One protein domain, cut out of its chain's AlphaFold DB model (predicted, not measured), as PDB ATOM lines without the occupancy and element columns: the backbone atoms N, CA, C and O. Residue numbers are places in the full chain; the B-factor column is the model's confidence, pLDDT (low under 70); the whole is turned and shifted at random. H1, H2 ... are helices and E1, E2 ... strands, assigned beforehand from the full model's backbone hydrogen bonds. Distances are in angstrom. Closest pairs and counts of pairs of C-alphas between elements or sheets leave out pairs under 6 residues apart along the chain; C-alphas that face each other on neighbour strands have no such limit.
ATOM      1  N   LEU A  10       4.166  35.999 -26.421       93.50
ATOM      2  CA  LEU A  10       2.923  35.264 -26.174       93.50
ATOM      3  C   LEU A  10       1.704  36.178 -26.351       93.50
ATOM      4  O   LEU A  10       0.688  35.754 -26.901       93.50
ATOM      5  N   GLY A  11       1.800  37.432 -25.906       94.50
ATOM      6  CA  GLY A  11       0.801  38.468 -26.167       94.50
ATOM      7  C   GLY A  11       0.611  38.738 -27.650       94.50
ATOM      8  O   GLY A  11      -0.528  38.787 -28.106       94.50
ATOM      9  N   LEU A  12       1.699  38.803 -28.421       95.56
ATOM     10  CA  LEU A  12       1.636  38.946 -29.873       95.56
ATOM     11  C   LEU A  12       0.840  37.801 -30.512       95.56
ATOM     12  O   LEU A  12      -0.074  38.058 -31.292       95.56
ATOM     13  N   ALA A  13       1.120  36.548 -30.140       95.38
ATOM     14  CA  ALA A  13       0.385  35.389 -30.647       95.38
ATOM     15  C   ALA A  13      -1.123  35.458 -30.328       95.38
ATOM     16  O   ALA A  13      -1.953  35.233 -31.214       95.38
ATOM     17  N   ARG A  14      -1.490  35.809 -29.086       96.12
ATOM     18  CA  ARG A  14      -2.899  35.955 -28.674       96.12
ATOM     19  C   ARG A  14      -3.600  37.091 -29.417       96.12
ATOM     20  O   ARG A  14      -4.690  36.891 -29.952       96.12
ATOM     21  N   ALA A  15      -2.964  38.253 -29.499       96.25
ATOM     22  CA  ALA A  15      -3.510  39.427 -30.166       96.25
ATOM     23  C   ALA A  15      -3.691  39.205 -31.672       96.25
ATOM     24  O   ALA A  15      -4.731  39.557 -32.230       96.25
ATOM     25  N   SER A  16      -2.709  38.580 -32.327       96.50
ATOM     26  CA  SER A  16      -2.773  38.185 -33.737       96.50
ATOM     27  C   SER A  16      -3.966  37.278 -34.025       96.50
ATOM     28  O   SER A  16      -4.702  37.504 -34.993       96.50
ATOM     29  N   LYS A  17      -4.201  36.290 -33.151       97.31
ATOM     30  CA  LYS A  17      -5.367  35.408 -33.228       97.31
ATOM     31  C   LYS A  17      -6.665  36.192 -33.088       97.31
ATOM     32  O   LYS A  17      -7.538  36.093 -33.950       97.31
ATOM     33  N   ALA A  18      -6.771  37.001 -32.038       97.44
ATOM     34  CA  ALA A  18      -7.962  37.789 -31.754       97.44
ATOM     35  C   ALA A  18      -8.310  38.756 -32.896       97.44
ATOM     36  O   ALA A  18      -9.472  38.845 -33.287       97.44
ATOM     37  N   ALA A  19      -7.320  39.430 -33.489       97.44
ATOM     38  CA  ALA A  19      -7.535  40.338 -34.613       97.44
ATOM     39  C   ALA A  19      -8.076  39.611 -35.857       97.44
ATOM     40  O   ALA A  19      -9.035  40.081 -36.468       97.44
ATOM     41  N   HIS A  20      -7.530  38.441 -36.204       96.88
ATOM     42  CA  HIS A  20      -8.029  37.654 -37.337       96.88
ATOM     43  C   HIS A  20      -9.408  37.038 -37.066       96.88
ATOM     44  O   HIS A  20     -10.247  36.986 -37.967       96.88
ATOM     45  N   GLU A  21      -9.682  36.585 -35.843       96.62
ATOM     46  CA  GLU A  21     -11.021  36.120 -35.468       96.62
ATOM     47  C   GLU A  21     -12.046  37.259 -35.526       96.62
ATOM     48  O   GLU A  21     -13.135  37.074 -36.075       96.62
ATOM     49  N   ALA A  22     -11.685  38.449 -35.041       97.06
ATOM     50  CA  ALA A  22     -12.517  39.642 -35.138       97.06
ATOM     51  C   ALA A  22     -12.757  40.051 -36.598       97.06
ATOM     52  O   ALA A  22     -13.884  40.385 -36.961       97.06
ATOM     53  N   LEU A  23     -11.731  39.963 -37.453       96.44
ATOM     54  CA  LEU A  23     -11.842  40.235 -38.885       96.44
ATOM     55  C   LEU A  23     -12.892  39.326 -39.528       96.44
ATOM     56  O   LEU A  23     -13.833  39.818 -40.148       96.44
ATOM     57  N   LYS A  24     -12.776  38.009 -39.325       94.44
ATOM     58  CA  LYS A  24     -13.726  37.015 -39.851       94.44
ATOM     59  C   LYS A  24     -15.139  37.263 -39.327       94.44
ATOM     60  O   LYS A  24     -16.094  37.291 -40.103       94.44
ATOM     61  N   ALA A  25     -15.266  37.504 -38.023       94.75
ATOM     62  CA  ALA A  25     -16.536  37.792 -37.374       94.75
ATOM     63  C   ALA A  25     -17.232  39.023 -37.977       94.75
ATOM     64  O   ALA A  25     -18.397  38.964 -38.381       94.75
ATOM     65  N   VAL A  26     -16.512  40.139 -38.088       94.00
ATOM     66  CA  VAL A  26     -17.076  41.406 -38.563       94.00
ATOM     67  C   VAL A  26     -17.325  41.380 -40.075       94.00
ATOM     68  O   VAL A  26     -18.375  41.862 -40.518       94.00
ATOM     69  N   ALA A  27     -16.430  40.782 -40.864       92.69
ATOM     70  CA  ALA A  27     -16.536  40.742 -42.321       92.69
ATOM     71  C   ALA A  27     -17.624  39.782 -42.829       92.69
ATOM     72  O   ALA A  27     -18.365  40.138 -43.751       92.69
ATOM     73  N   TRP A  28     -17.736  38.582 -42.248       90.12
ATOM     74  CA  TRP A  28     -18.536  37.489 -42.823       90.12
ATOM     75  C   TRP A  28     -19.890  37.266 -42.147       90.12
ATOM     76  O   TRP A  28     -20.795  36.734 -42.782       90.12
ATOM     77  N   HIS A  29     -20.077  37.719 -40.907       89.94
ATOM     78  CA  HIS A  29     -21.331  37.538 -40.163       89.94
ATOM     79  C   HIS A  29     -22.059  38.870 -39.947       89.94
ATOM     80  O   HIS A  29     -22.251  39.328 -38.818       89.94
ATOM     81  N   LYS A  30     -22.407  39.538 -41.054       85.62
ATOM     82  CA  LYS A  30     -22.970  40.908 -41.074       85.62
ATOM     83  C   LYS A  30     -24.341  41.025 -40.406       85.62
ATOM     84  O   LYS A  30     -24.703  42.090 -39.923       85.62
ATOM     85  N   ASP A  31     -25.067  39.925 -40.395       89.88
ATOM     86  CA  ASP A  31     -26.410  39.702 -39.875       89.88
ATOM     87  C   ASP A  31     -26.433  39.308 -38.388       89.88
ATOM     88  O   ASP A  31     -27.497  39.280 -37.771       89.88
ATOM     89  N   ARG A  32     -25.267  39.040 -37.784       89.81
ATOM     90  CA  ARG A  32     -25.154  38.679 -36.365       89.81
ATOM     91  C   ARG A  32     -24.763  39.878 -35.503       89.81
ATOM     92  O   ARG A  32     -23.915  40.693 -35.882       89.81
ATOM     93  N   GLY A  33     -25.368  39.952 -34.317       89.38
ATOM     94  CA  GLY A  33     -24.999  40.916 -33.281       89.38
ATOM     95  C   GLY A  33     -23.596  40.653 -32.724       89.38
ATOM     96  O   GLY A  33     -23.126  39.517 -32.732       89.38
ATOM     97  N   TYR A  34     -22.933  41.702 -32.230       92.88
ATOM     98  CA  TYR A  34     -21.548  41.632 -31.745       92.88
ATOM     99  C   TYR A  34     -21.352  40.659 -30.576       92.88
ATOM    100  O   TYR A  34     -20.383  39.910 -30.584       92.88
ATOM    101  N   GLU A  35     -22.301  40.582 -29.642       89.81
ATOM    102  CA  GLU A  35     -22.232  39.652 -28.502       89.81
ATOM    103  C   GLU A  35     -22.178  38.183 -28.947       89.81
ATOM    104  O   GLU A  35     -21.383  37.402 -28.436       89.81
ATOM    105  N   VAL A  36     -22.958  37.813 -29.971       91.94
ATOM    106  CA  VAL A  36     -22.963  36.452 -30.547       91.94
ATOM    107  C   VAL A  36     -21.633  36.122 -31.227       91.94
ATOM    108  O   VAL A  36     -21.264  34.958 -31.366       91.94
ATOM    109  N   LEU A  37     -20.919  37.152 -31.674       91.75
ATOM    110  CA  LEU A  37     -19.611  37.051 -32.308       91.75
ATOM    111  C   LEU A  37     -18.452  37.167 -31.309       91.75
ATOM    112  O   LEU A  37     -17.298  37.207 -31.741       91.75
ATOM    113  N   ASP A  38     -18.754  37.227 -30.007       95.00
ATOM    114  CA  ASP A  38     -17.776  37.448 -28.939       95.00
ATOM    115  C   ASP A  38     -16.974  38.755 -29.129       95.00
ATOM    116  O   ASP A  38     -15.789  38.862 -28.820       95.00
ATOM    117  N   ILE A  39     -17.631  39.774 -29.689       96.44
ATOM    118  CA  ILE A  39     -17.092  41.127 -29.817       96.44
ATOM    119  C   ILE A  39     -17.635  41.972 -28.670       96.44
ATOM    120  O   ILE A  39     -18.833  42.254 -28.596       96.44
ATOM    121  N   GLN A  40     -16.736  42.403 -27.794       96.50
ATOM    122  CA  GLN A  40     -17.062  43.225 -26.634       96.50
ATOM    123  C   GLN A  40     -16.802  44.700 -26.946       96.50
ATOM    124  O   GLN A  40     -15.771  45.052 -27.529       96.50
ATOM    125  N   LEU A  41     -17.731  45.568 -26.540       94.94
ATOM    126  CA  LEU A  41     -17.635  47.018 -26.696       94.94
ATOM    127  C   LEU A  41     -17.507  47.666 -25.317       94.94
ATOM    128  O   LEU A  41     -18.459  47.692 -24.540       94.94
ATOM    129  N   GLU A  42     -16.334  48.210 -25.018       94.25
ATOM    130  CA  GLU A  42     -16.022  48.837 -23.737       94.25
ATOM    131  C   GLU A  42     -15.954  50.359 -23.914       94.25
ATOM    132  O   GLU A  42     -15.131  50.891 -24.667       94.25
ATOM    133  N   LYS A  43     -16.846  51.090 -23.238       92.19
ATOM    134  CA  LYS A  43     -16.885  52.554 -23.322       92.19
ATOM    135  C   LYS A  43     -15.688  53.154 -22.582       92.19
ATOM    136  O   LYS A  43     -15.525  52.938 -21.386       92.19
ATOM    137  N   ALA A  44     -14.912  53.975 -23.280       88.88
ATOM    138  CA  ALA A  44     -13.789  54.728 -22.732       88.88
ATOM    139  C   ALA A  44     -14.075  56.238 -22.759       88.88
ATOM    140  O   ALA A  44     -14.954  56.711 -23.483       88.88
ATOM    141  N   THR A  45     -13.298  57.022 -22.003       87.06
ATOM    142  CA  THR A  45     -13.440  58.491 -21.911       87.06
ATOM    143  C   THR A  45     -13.423  59.185 -23.277       87.06
ATOM    144  O   THR A  45     -14.095  60.192 -23.473       87.06
ATOM    145  N   ASN A  46     -12.675  58.641 -24.238       89.00
ATOM    146  CA  ASN A  46     -12.450  59.220 -25.560       89.00
ATOM    147  C   ASN A  46     -12.852  58.285 -26.713       89.00
ATOM    148  O   ASN A  46     -12.325  58.438 -27.812       89.00
ATOM    149  N   GLY A  47     -13.742  57.314 -26.491       93.25
ATOM    150  CA  GLY A  47     -14.169  56.404 -27.553       93.25
ATOM    151  C   GLY A  47     -14.739  55.083 -27.050       93.25
ATOM    152  O   GLY A  47     -15.256  54.988 -25.942       93.25
ATOM    153  N   THR A  48     -14.659  54.059 -27.892       94.75
ATOM    154  CA  THR A  48     -15.049  52.679 -27.574       94.75
ATOM    155  C   THR A  48     -13.891  51.751 -27.900       94.75
ATOM    156  O   THR A  48     -13.433  51.704 -29.042       94.75
ATOM    157  N   LEU A  49     -13.405  51.022 -26.903       95.44
ATOM    158  CA  LEU A  49     -12.452  49.940 -27.096       95.44
ATOM    159  C   LEU A  49     -13.219  48.692 -27.534       95.44
ATOM    160  O   LEU A  49     -14.216  48.327 -26.917       95.44
ATOM    161  N   VAL A  50     -12.762  48.050 -28.605       96.50
ATOM    162  CA  VAL A  50     -13.359  46.815 -29.114       96.50
ATOM    163  C   VAL A  50     -12.417  45.659 -28.837       96.50
ATOM    164  O   VAL A  50     -11.224  45.746 -29.151       96.50
ATOM    165  N   ARG A  51     -12.952  44.582 -28.258       97.38
ATOM    166  CA  ARG A  51     -12.183  43.396 -27.866       97.38
ATOM    167  C   ARG A  51     -12.753  42.131 -28.496       97.38
ATOM    168  O   ARG A  51     -13.956  42.053 -28.743       97.38
ATOM    169  N   LYS A  52     -11.882  41.147 -28.714       96.81
ATOM    170  CA  LYS A  52     -12.223  39.764 -29.067       96.81
ATOM    171  C   LYS A  52     -11.472  38.849 -28.110       96.81
ATOM    172  O   LYS A  52     -10.251  38.958 -28.040       96.81
ATOM    173  N   SER A  53     -12.173  37.973 -27.389       92.50
ATOM    174  CA  SER A  53     -11.538  37.084 -26.401       92.50
ATOM    175  C   SER A  53     -10.625  37.851 -25.417       92.50
ATOM    176  O   SER A  53      -9.469  37.484 -25.228       92.50
ATOM    177  N   ASP A  54     -11.109  38.976 -24.877       92.31
ATOM    178  CA  ASP A  54     -10.395  39.920 -23.993       92.31
ATOM    179  C   ASP A  54      -9.203  40.692 -24.601       92.31
ATOM    180  O   ASP A  54      -8.711  41.647 -23.987       92.31
ATOM    181  N   GLU A  55      -8.793  40.393 -25.833       95.75
ATOM    182  CA  GLU A  55      -7.709  41.092 -26.530       95.75
ATOM    183  C   GLU A  55      -8.229  42.330 -27.293       95.75
ATOM    184  O   GLU A  55      -9.217  42.240 -28.031       95.75
ATOM    185  N   PRO A  56      -7.584  43.505 -27.160       95.62
ATOM    186  CA  PRO A  56      -7.931  44.704 -27.922       95.62
ATOM    187  C   PRO A  56      -7.698  44.555 -29.435       95.62
ATOM    188  O   PRO A  56      -6.560  44.396 -29.885       95.62
ATOM    189  N   VAL A  57      -8.756  44.707 -30.237       96.56
ATOM    190  CA  VAL A  57      -8.698  44.560 -31.708       96.56
ATOM    191  C   VAL A  57      -8.976  45.849 -32.476       96.56
ATOM    192  O   VAL A  57      -8.542  45.975 -33.617       96.56
ATOM    193  N   ALA A  58      -9.656  46.823 -31.868       95.88
ATOM    194  CA  ALA A  58      -9.861  48.143 -32.460       95.88
ATOM    195  C   ALA A  58     -10.163  49.200 -31.391       95.88
ATOM    196  O   ALA A  58     -10.581  48.889 -30.275       95.88
ATOM    197  N   PHE A  59      -9.985  50.472 -31.748       94.94
ATOM    198  CA  PHE A  59     -10.439  51.604 -30.946       94.94
ATOM    199  C   PHE A  59     -11.241  52.565 -31.825       94.94
ATOM    200  O   PHE A  59     -10.723  53.100 -32.802       94.94
ATOM    201  N   MET A  60     -12.503  52.787 -31.467       94.44
ATOM    202  CA  MET A  60     -13.436  53.615 -32.228       94.44
ATOM    203  C   MET A  60     -13.555  55.003 -31.584       94.44
ATOM    204  O   MET A  60     -13.946  55.090 -30.416       94.44
ATOM    205  N   PRO A  61     -13.249  56.098 -32.303       91.31
ATOM    206  CA  PRO A  61     -13.397  57.448 -31.766       91.31
ATOM    207  C   PRO A  61     -14.878  57.816 -31.531       91.31
ATOM    208  O   PRO A  61     -15.781  57.178 -32.083       91.31
ATOM    209  N   PRO A  62     -15.170  58.857 -30.726       88.56
ATOM    210  CA  PRO A  62     -16.538  59.244 -30.396       88.56
ATOM    211  C   PRO A  62     -17.338  59.649 -31.641       88.56
ATOM    212  O   PRO A  62     -16.809  60.263 -32.565       88.56
ATOM    213  N   GLY A  63     -18.636  59.337 -31.649       80.00
ATOM    214  CA  GLY A  63     -19.575  59.797 -32.680       80.00
ATOM    215  C   GLY A  63     -19.483  59.096 -34.042       80.00
ATOM    216  O   GLY A  63     -20.254  59.442 -34.932       80.00
ATOM    217  N   ARG A  64     -18.584  58.115 -34.223       68.50
ATOM    218  CA  ARG A  64     -18.425  57.349 -35.475       68.50
ATOM    219  C   ARG A  64     -18.283  55.852 -35.213       68.50
ATOM    220  O   ARG A  64     -17.223  55.271 -35.425       68.50
ATOM    221  N   PHE A  65     -19.355  55.231 -34.726       85.25
ATOM    222  CA  PHE A  65     -19.418  53.776 -34.632       85.25
ATOM    223  C   PHE A  65     -20.280  53.229 -35.769       85.25
ATOM    224  O   PHE A  65     -21.505  53.190 -35.676       85.25
ATOM    225  N   ASP A  66     -19.630  52.803 -36.845       91.62
ATOM    226  CA  ASP A  66     -20.252  52.023 -37.907       91.62
ATOM    227  C   ASP A  66     -19.408  50.775 -38.200       91.62
ATOM    228  O   ASP A  66     -18.212  50.715 -37.904       91.62
ATOM    229  N   ARG A  67     -20.049  49.739 -38.748       91.75
ATOM    230  CA  ARG A  67     -19.408  48.435 -38.958       91.75
ATOM    231  C   ARG A  67     -18.277  48.490 -39.985       91.75
ATOM    232  O   ARG A  67     -17.330  47.719 -39.869       91.75
ATOM    233  N   LYS A  68     -18.378  49.368 -40.987       93.31
ATOM    234  CA  LYS A  68     -17.349  49.520 -42.018       93.31
ATOM    235  C   LYS A  68     -16.096  50.140 -41.400       93.31
ATOM    236  O   LYS A  68     -15.025  49.565 -41.542       93.31
ATOM    237  N   ALA A  69     -16.245  51.221 -40.639       94.06
ATOM    238  CA  ALA A  69     -15.140  51.837 -39.910       94.06
ATOM    239  C   ALA A  69     -14.509  50.867 -38.895       94.06
ATOM    240  O   ALA A  69     -13.289  50.828 -38.754       94.06
ATOM    241  N   LEU A  70     -15.318  50.041 -38.219       95.12
ATOM    242  CA  LEU A  70     -14.798  48.988 -37.342       95.12
ATOM    243  C   LEU A  70     -13.960  47.963 -38.117       95.12
ATOM    244  O   LEU A  70     -12.863  47.614 -37.686       95.12
ATOM    245  N   LEU A  71     -14.468  47.485 -39.254       95.75
ATOM    246  CA  LEU A  71     -13.760  46.531 -40.103       95.75
ATOM    247  C   LEU A  71     -12.415  47.098 -40.578       95.75
ATOM    248  O   LEU A  71     -11.404  46.413 -40.475       95.75
ATOM    249  N   GLU A  72     -12.391  48.353 -41.028       95.56
ATOM    250  CA  GLU A  72     -11.167  49.052 -41.437       95.56
ATOM    251  C   GLU A  72     -10.137  49.111 -40.295       95.56
ATOM    252  O   GLU A  72      -8.967  48.786 -40.499       95.56
ATOM    253  N   GLN A  73     -10.561  49.441 -39.069       95.88
ATOM    254  CA  GLN A  73      -9.671  49.455 -37.899       95.88
ATOM    255  C   GLN A  73      -9.119  48.062 -37.558       95.88
ATOM    256  O   GLN A  73      -7.937  47.933 -37.235       95.88
ATOM    257  N   ILE A  74      -9.944  47.013 -37.659       96.94
ATOM    258  CA  ILE A  74      -9.511  45.628 -37.418       96.94
ATOM    259  C   ILE A  74      -8.505  45.175 -38.486       96.94
ATOM    260  O   ILE A  74      -7.514  44.536 -38.139       96.94
ATOM    261  N   ILE A  75      -8.717  45.522 -39.761       96.88
ATOM    262  CA  ILE A  75      -7.779  45.211 -40.855       96.88
ATOM    263  C   ILE A  75      -6.420  45.856 -40.585       96.88
ATOM    264  O   ILE A  75      -5.405  45.161 -40.596       96.88
ATOM    265  N   VAL A  76      -6.401  47.154 -40.265       96.12
ATOM    266  CA  VAL A  76      -5.163  47.871 -39.919       96.12
ATOM    267  C   VAL A  76      -4.464  47.201 -38.737       96.12
ATOM    268  O   VAL A  76      -3.249  47.002 -38.762       96.12
ATOM    269  N   ARG A  77      -5.218  46.797 -37.708       96.00
ATOM    270  CA  ARG A  77      -4.651  46.099 -36.550       96.00
ATOM    271  C   ARG A  77      -4.073  44.733 -36.922       96.00
ATOM    272  O   ARG A  77      -2.965  44.421 -36.492       96.00
ATOM    273  N   ALA A  78      -4.777  43.936 -37.722       97.06
ATOM    274  CA  ALA A  78      -4.296  42.640 -38.194       97.06
ATOM    275  C   ALA A  78      -3.019  42.780 -39.038       97.06
ATOM    276  O   ALA A  78      -2.082  42.009 -38.851       97.06
ATOM    277  N   GLN A  79      -2.932  43.805 -39.893       97.12
ATOM    278  CA  GLN A  79      -1.726  44.114 -40.668       97.12
ATOM    279  C   GLN A  79      -0.541  44.504 -39.778       97.12
ATOM    280  O   GLN A  79       0.560  43.995 -39.971       97.12
ATOM    281  N   GLN A  80      -0.759  45.360 -38.775       96.31
ATOM    282  CA  GLN A  80       0.280  45.741 -37.808       96.31
ATOM    283  C   GLN A  80       0.807  44.530 -37.031       96.31
ATOM    284  O   GLN A  80       2.016  44.351 -36.903       96.31
ATOM    285  N   LEU A  81      -0.096  43.690 -36.521       96.62
ATOM    286  CA  LEU A  81       0.271  42.482 -35.784       96.62
ATOM    287  C   LEU A  81       0.955  41.452 -36.689       96.62
ATOM    288  O   LEU A  81       1.913  40.818 -36.263       96.62
ATOM    289  N   GLY A  82       0.518  41.332 -37.945       96.75
ATOM    290  CA  GLY A  82       1.178  40.511 -38.957       96.75
ATOM    291  C   GLY A  82       2.606  40.979 -39.249       96.75
ATOM    292  O   GLY A  82       3.516  40.158 -39.297       96.75
ATOM    293  N   ALA A  83       2.830  42.291 -39.368       96.88
ATOM    294  CA  ALA A  83       4.169  42.852 -39.542       96.88
ATOM    295  C   ALA A  83       5.077  42.567 -38.335       96.88
ATOM    296  O   ALA A  83       6.221  42.157 -38.518       96.88
ATOM    297  N   LEU A  84       4.561  42.721 -37.109       96.25
ATOM    298  CA  LEU A  84       5.299  42.380 -35.887       96.25
ATOM    299  C   LEU A  84       5.617  40.880 -35.813       96.25
ATOM    300  O   LEU A  84       6.750  40.515 -35.523       96.25
ATOM    301  N   ALA A  85       4.646  40.017 -36.122       96.38
ATOM    302  CA  ALA A  85       4.825  38.566 -36.156       96.38
ATOM    303  C   ALA A  85       5.925  38.144 -37.136       96.38
ATOM    304  O   ALA A  85       6.793  37.347 -36.784       96.38
ATOM    305  N   MET A  86       5.919  38.719 -38.340       96.81
ATOM    306  CA  MET A  86       6.947  38.449 -39.341       96.81
ATOM    307  C   MET A  86       8.306  39.032 -38.953       96.81
ATOM    308  O   MET A  86       9.309  38.369 -39.177       96.81
ATOM    309  N   GLY A  87       8.354  40.203 -38.311       95.50
ATOM    310  CA  GLY A  87       9.594  40.753 -37.756       95.50
ATOM    311  C   GLY A  87      10.210  39.849 -36.680       95.50
ATOM    312  O   GLY A  87      11.397  39.538 -36.746       95.50
ATOM    313  N   SER A  88       9.395  39.360 -35.738       94.56
ATOM    314  CA  SER A  88       9.802  38.371 -34.726       94.56
ATOM    315  C   SER A  88      10.300  37.064 -35.350       94.56
ATOM    316  O   SER A  88      11.284  36.488 -34.890       94.56
ATOM    317  N   PHE A  89       9.622  36.581 -36.393       96.25
ATOM    318  CA  PHE A  89      10.017  35.371 -37.114       96.25
ATOM    319  C   PHE A  89      11.359  35.547 -37.846       96.25
ATOM    320  O   PHE A  89      12.256  34.709 -37.709       96.25
TER     321      PHE A  89
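This is residues 10 to 89 of the 224 residues of an uncharacterized protein of Pusillimonas sp. T2 (UniProt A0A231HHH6). A small twisted sheet of three strands, E1, E2 and E3, has helix H1 running slantwise over one face, while the longer helix H2 packs beside edge strand E3 and side by side with H1, the two helices running opposite ways. Residues 69 to 78 of H2 come near the sheet, and its last residues run on beyond it. The printed part has 80 residues, with two named helices and three named strands in the order H1, E1, E2, E3, H2, and its class is mixed, helices and strands. The sheet's order is E1, E2, E3, all antiparallel. The whole is compact, with a radius of gyration of the C-alphas of 12.3 A and spans of 37 by 28 by 20 A.

H1, residues 10 to 28, comes first, and a short link of 10 residues leads to E1, residues 39 to 44. E1 forms a hairpin with E2, residues 47 to 52, antiparallel at 152 degrees, with N 42 and O 49 2.8 A apart, within hydrogen-bond range. E2 forms a hairpin with E3, residues 55 to 60, antiparallel at 150 degrees, with N 48 and O 60 2.8 A apart, also within hydrogen-bond range. The three strands are a meander, each the antiparallel neighbour of the one before, and the sheet is only just strongly twisted, its C-alphas lying up to 4.4 A off the best plane. H1 is on the sheet at a height of 7.6 A, over E2 and E3, slantwise to the strands at 48 degrees to E3 on the local plane; its closest C-alphas to E3 are those of Ala 19 and Val 57, 5.3 A apart. H2, residues 67 to 89, is on the sheet but only just at the sheet's level, with a height of 3.7 A; its closest C-alphas to E3 are those of Ile 74 and Ala 58, 5.6 A apart. H1 and H2 touch, with the closest C-alphas, of Ala 19 and Ala 78, 5.3 A apart; they run opposite ways at a shallow tilt of 33 degrees, only just short of steep. In both H1 and H2 every O i to N i+4 pair is within hydrogen-bond range.

H1 begins at C-alpha 10, (2.923, 35.264, -26.174), and measures 27.3 A from first to last C-alpha. E1 measures 15.7 A, E2 16.8 A and E3 14.9 A; E1 begins at C-alpha 39, (-17.092, 41.127, -29.817). H2 measures 32.2 A and ends at C-alpha 89, (10.017, 35.371, -37.114).

The two C-alphas farthest apart are those of Gly 63 and Phe 89, at 38.6 A. The printed part has no cut and no long link. The mean pLDDT of the printed part is 93.7, and residue 64 alone is under 70.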